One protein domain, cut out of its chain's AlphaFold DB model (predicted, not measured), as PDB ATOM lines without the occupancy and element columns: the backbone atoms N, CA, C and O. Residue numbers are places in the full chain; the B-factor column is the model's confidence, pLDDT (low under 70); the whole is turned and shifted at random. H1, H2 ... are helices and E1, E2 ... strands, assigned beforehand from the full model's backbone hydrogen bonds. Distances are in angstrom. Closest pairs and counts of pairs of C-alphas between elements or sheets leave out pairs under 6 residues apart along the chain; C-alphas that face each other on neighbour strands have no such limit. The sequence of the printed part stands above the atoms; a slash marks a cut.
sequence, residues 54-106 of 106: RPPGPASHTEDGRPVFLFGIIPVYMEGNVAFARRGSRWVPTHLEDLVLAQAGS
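Overview. This is residues 54 to 106 of the 106 residues of a protein of Odontella aurita (UniProt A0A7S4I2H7). A small, strongly twisted sheet of four strands, E1 to E4, zigzags through the middle of the domain, and one short helix, H1, packs on one face of it. The leading stretch, residues 54 to 65, has no named element and lies toward the other end of the longest span from H1. The printed part has 53 residues, with four named strands and then one named helix along the chain; the sheet's order is E1, E2, E3, E4, all antiparallel, and the class is mixed, helices and strands. The whole is compact, with a radius of gyration of the C-alphas of 10.8 A, and rounded, spanning 28 by 24 by 17 A.

Along the chain. Begin at Arg 54 and pass along residues 54 to 65 to reach E1, residues 66 to 71. Find C-alpha 66 at (421.472, 414.313, 291.821); from there E1 runs 15.4 A to C-alpha 71. E2, residues 74 to 79, covers 16.4 A, and E3, residues 82 to 87, covers 15.4 A. E4, residues 90 to 94, covers 12.0 A and ends at C-alpha 94, at (436.525, 407.628, 293.577). H1, residues 96 to 104, runs 13.2 A to C-alpha 104 at (440.519, 405.826, 309.166).

Arrangement. Look first at the sheet, a meander, in which each strand is the antiparallel neighbour of the one before. E1 and E2 form a hairpin at 139 degrees between their directions; N 69 and O 76 are 2.7 A apart, within hydrogen-bond range. In the hairpin of E2 and E3, at 146 degrees, N 84 and O 77 are 2.9 A apart, within that range. In the hairpin of E3 and E4, at 138 degrees, N 87 and O 90 are 2.8 A apart, also within range. The edge strands E1 and E4 are apart. Residues 62 to 63 form a short antiparallel pairing with residues 66 to 67 of E1. H1 is on the sheet at a height of 9.2 A and runs along the strands, at 1 degree to E2 on the local plane. It lies over E2, but only just: 3 of its 9 C-alphas fall on E2 and 2 on E1. The closest C-alphas of E1 and H1 are those of Phe 71 and Leu 99, 7.4 A apart. In H1 every O i to N i+4 pair is within hydrogen-bond range.

Size, cuts and confidence. The two C-alphas farthest apart are those of Gly 65 and Gly 105, at 30.8 A. The printed part has no cut, and the four links between named elements are tight. The mean pLDDT of the printed part is 88.1; look for values under 70 at residue 58 and residues 105 to 106, the last of which is the chain's last residue.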
ATOM      1  N   ARG A  54     422.267 413.343 302.741       88.06
ATOM      2  CA  ARG A  54     422.752 414.567 303.369       88.06
ATOM      3  C   ARG A  54     421.561 415.354 303.939       88.06
ATOM      4  O   ARG A  54     420.587 415.565 303.218       88.06
ATOM      5  N   PRO A  55     421.606 415.789 305.212       84.12
ATOM      6  CA  PRO A  55     420.505 416.541 305.795       84.12
ATOM      7  C   PRO A  55     420.321 417.890 305.081       84.12
ATOM      8  O   PRO A  55     421.305 418.470 304.608       84.12
ATOM      9  N   PRO A  56     419.083 418.412 305.021       77.75
ATOM     10  CA  PRO A  56     418.830 419.742 304.487       77.75
ATOM     11  C   PRO A  56     419.587 420.783 305.321       77.75
ATOM     12  O   PRO A  56     419.520 420.787 306.550       77.75
ATOM     13  N   GLY A  57     420.334 421.656 304.652       73.06
ATOM     14  CA  GLY A  57     421.180 422.656 305.293       73.06
ATOM     15  C   GLY A  57     421.639 423.735 304.309       73.06
ATOM     16  O   GLY A  57     421.214 423.730 303.155       73.06
ATOM     17  N   PRO A  58     422.521 424.658 304.735       68.75
ATOM     18  CA  PRO A  58     422.998 425.762 303.895       68.75
ATOM     19  C   PRO A  58     423.848 425.306 302.701       68.75
ATOM     20  O   PRO A  58     424.122 426.087 301.799       68.75
ATOM     21  N   ALA A  59     424.290 424.050 302.700       71.31
ATOM     22  CA  ALA A  59     425.077 423.470 301.629       71.31
ATOM     23  C   ALA A  59     424.208 422.537 300.775       71.31
ATOM     24  O   ALA A  59     423.317 421.866 301.295       71.31
ATOM     25  N   SER A  60     424.500 422.476 299.472       73.94
ATOM     26  CA  SER A  60     423.643 421.788 298.503       73.94
ATOM     27  C   SER A  60     423.401 420.317 298.866       73.94
ATOM     28  O   SER A  60     424.338 419.568 299.160       73.94
ATOM     29  N   HIS A  61     422.130 419.918 298.891       84.00
ATOM     30  CA  HIS A  61     421.686 418.532 299.094       84.00
ATOM     31  C   HIS A  61     421.621 417.761 297.767       84.00
ATOM     32  O   HIS A  61     421.447 416.542 297.760       84.00
ATOM     33  N   THR A  62     421.795 418.477 296.656       86.31
ATOM     34  CA  THR A  62     421.934 417.931 295.314       86.31
ATOM     35  C   THR A  62     423.171 418.495 294.621       86.31
ATOM     36  O   THR A  62     423.572 419.626 294.888       86.31
ATOM     37  N   GLU A  63     423.759 417.722 293.718       86.31
ATOM     38  CA  GLU A  63     424.757 418.193 292.758       86.31
ATOM     39  C   GLU A  63     424.233 417.877 291.357       86.31
ATOM     40  O   GLU A  63     423.874 416.731 291.097       86.31
ATOM     41  N   ASP A  64     424.097 418.883 290.490       84.81
ATOM     42  CA  ASP A  64     423.533 418.718 289.136       84.81
ATOM     43  C   ASP A  64     422.188 417.954 289.115       84.81
ATOM     44  O   ASP A  64     421.920 417.103 288.270       84.81
ATOM     45  N   GLY A  65     421.331 418.223 290.109       87.31
ATOM     46  CA  GLY A  65     420.033 417.559 290.271       87.31
ATOM     47  C   GLY A  65     420.092 416.149 290.872       87.31
ATOM     48  O   GLY A  65     419.048 415.527 291.063       87.31
ATOM     49  N   ARG A  66     421.280 415.643 291.222       90.31
ATOM     50  CA  ARG A  66     421.472 414.313 291.821       90.31
ATOM     51  C   ARG A  66     421.566 414.396 293.331       90.31
ATOM     52  O   ARG A  66     422.237 415.293 293.834       90.31
ATOM     53  N   PRO A  67     420.949 413.467 294.072       91.69
ATOM     54  CA  PRO A  67     421.019 413.466 295.525       91.69
ATOM     55  C   PRO A  67     422.455 413.249 296.014       91.69
ATOM     56  O   PRO A  67     423.142 412.319 295.589       91.69
ATOM     57  N   VAL A  68     422.877 414.095 296.953       93.81
ATOM     58  CA  VAL A  68     424.136 413.937 297.682       93.81
ATOM     59  C   VAL A  68     423.874 413.142 298.960       93.81
ATOM     60  O   VAL A  68     422.998 413.463 299.767       93.81
ATOM     61  N   PHE A  69     424.683 412.115 299.166       94.31
ATOM     62  CA  PHE A  69     424.739 411.286 300.358       94.31
ATOM     63  C   PHE A  69     425.999 411.615 301.163       94.31
ATOM     64  O   PHE A  69     426.926 412.268 300.690       94.31
ATOM     65  N   LEU A  70     426.026 411.170 302.410       94.06
ATOM     66  CA  LEU A  70     427.201 411.160 303.262       94.06
ATOM     67  C   LEU A  70     427.659 409.713 303.407       94.06
ATOM     68  O   LEU A  70     426.902 408.884 303.914       94.06
ATOM     69  N   PHE A  71     428.887 409.440 302.977       94.19
ATOM     70  CA  PHE A  71     429.633 408.236 303.318       94.19
ATOM     71  C   PHE A  71     430.526 408.609 304.506       94.19
ATOM     72  O   PHE A  71     431.523 409.315 304.354       94.19
ATOM     73  N   GLY A  72     430.084 408.259 305.711       92.69
ATOM     74  CA  GLY A  72     430.538 408.791 306.994       92.69
ATOM     75  C   GLY A  72     430.422 410.311 307.047       92.69
ATOM     76  O   GLY A  72     429.318 410.854 307.147       92.69
ATOM     77  N   ILE A  73     431.562 411.000 306.977       90.81
ATOM     78  CA  ILE A  73     431.633 412.470 306.918       90.81
ATOM     79  C   ILE A  73     431.843 413.018 305.500       90.81
ATOM     80  O   ILE A  73     431.728 414.226 305.290       90.81
ATOM     81  N   ILE A  74     432.132 412.153 304.525       93.12
ATOM     82  CA  ILE A  74     432.507 412.542 303.165       93.12
ATOM     83  C   ILE A  74     431.237 412.673 302.317       93.12
ATOM     84  O   ILE A  74     430.500 411.695 302.162       93.12
ATOM     85  N   PRO A  75     430.954 413.856 301.740       94.06
ATOM     86  CA  PRO A  75     429.862 414.007 300.791       94.06
ATOM     87  C   PRO A  75     430.168 413.256 299.497       94.06
ATOM     88  O   PRO A  75     431.235 413.445 298.905       94.06
ATOM     89  N   VAL A  76     429.209 412.450 299.048       94.94
ATOM     90  CA  VAL A  76     429.286 411.664 297.818       94.94
ATOM     91  C   VAL A  76     427.994 411.788 297.018       94.94
ATOM     92  O   VAL A  76     426.912 411.835 297.595       94.94
ATOM     93  N   TYR A  77     428.072 411.810 295.695       95.12
ATOM     94  CA  TYR A  77     426.919 411.531 294.835       95.12
ATOM     95  C   TYR A  77     427.243 410.357 293.915       95.12
ATOM     96  O   TYR A  77     428.401 409.961 293.774       95.12
ATOM     97  N   MET A  78     426.211 409.784 293.305       93.81
ATOM     98  CA  MET A  78     426.349 408.656 292.387       93.81
ATOM     99  C   MET A  78     425.747 409.010 291.031       93.81
ATOM    100  O   MET A  78     424.675 409.616 290.957       93.81
ATOM    101  N   GLU A  79     426.439 408.620 289.968       92.31
ATOM    102  CA  GLU A  79     425.966 408.689 288.585       92.31
ATOM    103  C   GLU A  79     426.275 407.348 287.917       92.31
ATOM    104  O   GLU A  79     427.431 406.927 287.855       92.31
ATOM    105  N   GLY A  80     425.237 406.645 287.456       89.50
ATOM    106  CA  GLY A  80     425.390 405.273 286.972       89.50
ATOM    107  C   GLY A  80     426.018 404.376 288.045       89.50
ATOM    108  O   GLY A  80     425.480 404.266 289.145       89.50
ATOM    109  N   ASN A  81     427.173 403.786 287.724       92.56
ATOM    110  CA  ASN A  81     427.941 402.898 288.608       92.56
ATOM    111  C   ASN A  81     429.228 403.551 289.145       92.56
ATOM    112  O   ASN A  81     430.190 402.856 289.470       92.56
ATOM    113  N   VAL A  82     429.281 404.886 289.183       94.19
ATOM    114  CA  VAL A  82     430.448 405.642 289.649       94.19
ATOM    115  C   VAL A  82     430.060 406.501 290.847       94.19
ATOM    116  O   VAL A  82     429.063 407.228 290.821       94.19
ATOM    117  N   ALA A  83     430.862 406.419 291.908       95.06
ATOM    118  CA  ALA A  83     430.759 407.291 293.069       95.06
ATOM    119  C   ALA A  83     431.695 408.493 292.898       95.06
ATOM    120  O   ALA A  83     432.874 408.339 292.583       95.06
ATOM    121  N   PHE A  84     431.179 409.692 293.146       96.25
ATOM    122  CA  PHE A  84     431.942 410.932 293.122       96.25
ATOM    123  C   PHE A  84     432.007 411.512 294.524       96.25
ATOM    124  O   PHE A  84     430.971 411.755 295.140       96.25
ATOM    125  N   ALA A  85     433.213 411.773 295.020       95.06
ATOM    126  CA  ALA A  85     433.431 412.336 296.346       95.06
ATOM    127  C   ALA A  85     433.858 413.798 296.282       95.06
ATOM    128  O   ALA A  85     434.611 414.212 295.395       95.06
ATOM    129  N   ARG A  86     433.404 414.583 297.262       92.50
ATOM    130  CA  ARG A  86     433.808 415.980 297.407       92.50
ATOM    131  C   ARG A  86     435.241 416.044 297.947       92.50
ATOM    132  O   ARG A  86     435.494 415.705 299.101       92.50
ATOM    133  N   ARG A  87     436.176 416.530 297.133       89.50
ATOM    134  CA  ARG A  87     437.563 416.835 297.521       89.50
ATOM    135  C   ARG A  87     437.782 418.341 297.369       89.50
ATOM    136  O   ARG A  87     437.948 418.862 296.266       89.50
ATOM    137  N   GLY A  88     437.700 419.061 298.487       87.38
ATOM    138  CA  GLY A  88     437.693 420.525 298.494       87.38
ATOM    139  C   GLY A  88     436.480 421.089 297.743       87.38
ATOM    140  O   GLY A  88     435.328 420.851 298.114       87.38
ATOM    141  N   SER A  89     436.732 421.840 296.672       87.44
ATOM    142  CA  SER A  89     435.689 422.437 295.828       87.44
ATOM    143  C   SER A  89     435.267 421.571 294.640       87.44
ATOM    144  O   SER A  89     434.353 421.966 293.923       87.44
ATOM    145  N   ARG A  90     435.898 420.409 294.425       91.88
ATOM    146  CA  ARG A  90     435.666 419.559 293.249       91.88
ATOM    147  C   ARG A  90     435.032 418.226 293.625       91.88
ATOM    148  O   ARG A  90     435.240 417.717 294.725       91.88
ATOM    149  N   TRP A  91     434.301 417.656 292.677       94.06
ATOM    150  CA  TRP A  91     433.833 416.277 292.728       94.06
ATOM    151  C   TRP A  91     434.734 415.417 291.866       94.06
ATOM    152  O   TRP A  91     434.977 415.744 290.706       94.06
ATOM    153  N   VAL A  92     435.261 414.354 292.456       95.50
ATOM    154  CA  VAL A  92     436.231 413.475 291.803       95.50
ATOM    155  C   VAL A  92     435.677 412.054 291.845       95.50
ATOM    156  O   VAL A  92     435.217 411.642 292.916       95.50
ATOM    157  N   PRO A  93     435.685 411.313 290.722       96.44
ATOM    158  CA  PRO A  93     435.327 409.902 290.739       96.44
ATOM    159  C   PRO A  93     436.285 409.159 291.673       96.44
ATOM    160  O   PRO A  93     437.491 409.402 291.649       96.44
ATOM    161  N   THR A  94     435.749 408.296 292.528       95.31
ATOM    162  CA  THR A  94     436.525 407.628 293.577       95.31
ATOM    163  C   THR A  94     436.127 406.167 293.706       95.31
ATOM    164  O   THR A  94     434.966 405.805 293.497       95.31
ATOM    165  N   HIS A  95     437.081 405.334 294.120       93.94
ATOM    166  CA  HIS A  95     436.786 403.979 294.569       93.94
ATOM    167  C   HIS A  95     436.192 404.012 295.982       93.94
ATOM    168  O   HIS A  95     436.483 404.914 296.773       93.94
ATOM    169  N   LEU A  96     435.347 403.031 296.311       93.00
ATOM    170  CA  LEU A  96     434.741 402.936 297.645       93.00
ATOM    171  C   LEU A  96     435.781 402.615 298.726       93.00
ATOM    172  O   LEU A  96     435.667 403.092 299.851       93.00
ATOM    173  N   GLU A  97     436.826 401.867 298.375       94.62
ATOM    174  CA  GLU A  97     437.949 401.558 299.265       94.62
ATOM    175  C   GLU A  97     438.675 402.836 299.717       94.62
ATOM    176  O   GLU A  97     438.923 403.019 300.908       94.62
ATOM    177  N   ASP A  98     438.900 403.786 298.801       93.00
ATOM    178  CA  ASP A  98     439.509 405.084 299.122       93.00
ATOM    179  C   ASP A  98     438.653 405.911 300.089       93.00
ATOM    180  O   ASP A  98     439.180 406.697 300.882       93.00
ATOM    181  N   LEU A  99     437.324 405.759 300.029       91.88
ATOM    182  CA  LEU A  99     436.415 406.422 300.961       91.88
ATOM    183  C   LEU A  99     436.566 405.862 302.371       91.88
ATOM    184  O   LEU A  99     436.575 406.646 303.313       91.88
ATOM    185  N   VAL A 100     436.701 404.542 302.515       93.69
ATOM    186  CA  VAL A 100     436.907 403.881 303.815       93.69
ATOM    187  C   VAL A 100     438.261 404.271 304.401       93.69
ATOM    188  O   VAL A 100     438.326 404.701 305.553       93.69
ATOM    189  N   LEU A 101     439.325 404.213 303.598       91.81
ATOM    190  CA  LEU A 101     440.667 404.623 304.022       91.81
ATOM    191  C   LEU A 101     440.704 406.089 304.466       91.81
ATOM    192  O   LEU A 101     441.353 406.420 305.457       91.81
ATOM    193  N   ALA A 102     439.965 406.963 303.780       88.12
ATOM    194  CA  ALA A 102     439.862 408.368 304.153       88.12
ATOM    195  C   ALA A 102     439.158 408.601 305.504       88.12
ATOM    196  O   ALA A 102     439.406 409.637 306.116       88.12
ATOM    197  N   GLN A 103     438.335 407.661 305.990       79.00
ATOM    198  CA  GLN A 103     437.755 407.757 307.336       79.00
ATOM    199  C   GLN A 103     438.734 407.346 308.431       79.00
ATOM    200  O   GLN A 103     438.690 407.903 309.519       79.00
ATOM    201  N   ALA A 104     439.604 406.369 308.162       72.81
ATOM    202  CA  ALA A 104     440.519 405.826 309.166       72.81
ATOM    203  C   ALA A 104     441.621 406.818 309.582       72.81
ATOM    204  O   ALA A 104     442.244 406.644 310.628       72.81
ATOM    205  N   GLY A 105     441.876 407.841 308.763       61.41
ATOM    206  CA  GLY A 105     442.866 408.884 309.025       61.41
ATOM    207  C   GLY A 105     442.300 410.211 309.541       61.41
ATOM    208  O   GLY A 105     443.061 411.179 309.573       61.41
ATOM    209  N   SER A 106     441.003 410.289 309.869       50.88
ATOM    210  CA  SER A 106     440.323 411.542 310.235       50.88
ATOM    211  C   SER A 106     439.889 411.626 311.692       50.88
ATOM    212  O   SER A 106     439.701 410.579 312.345       50.88
TER     213      SER A 106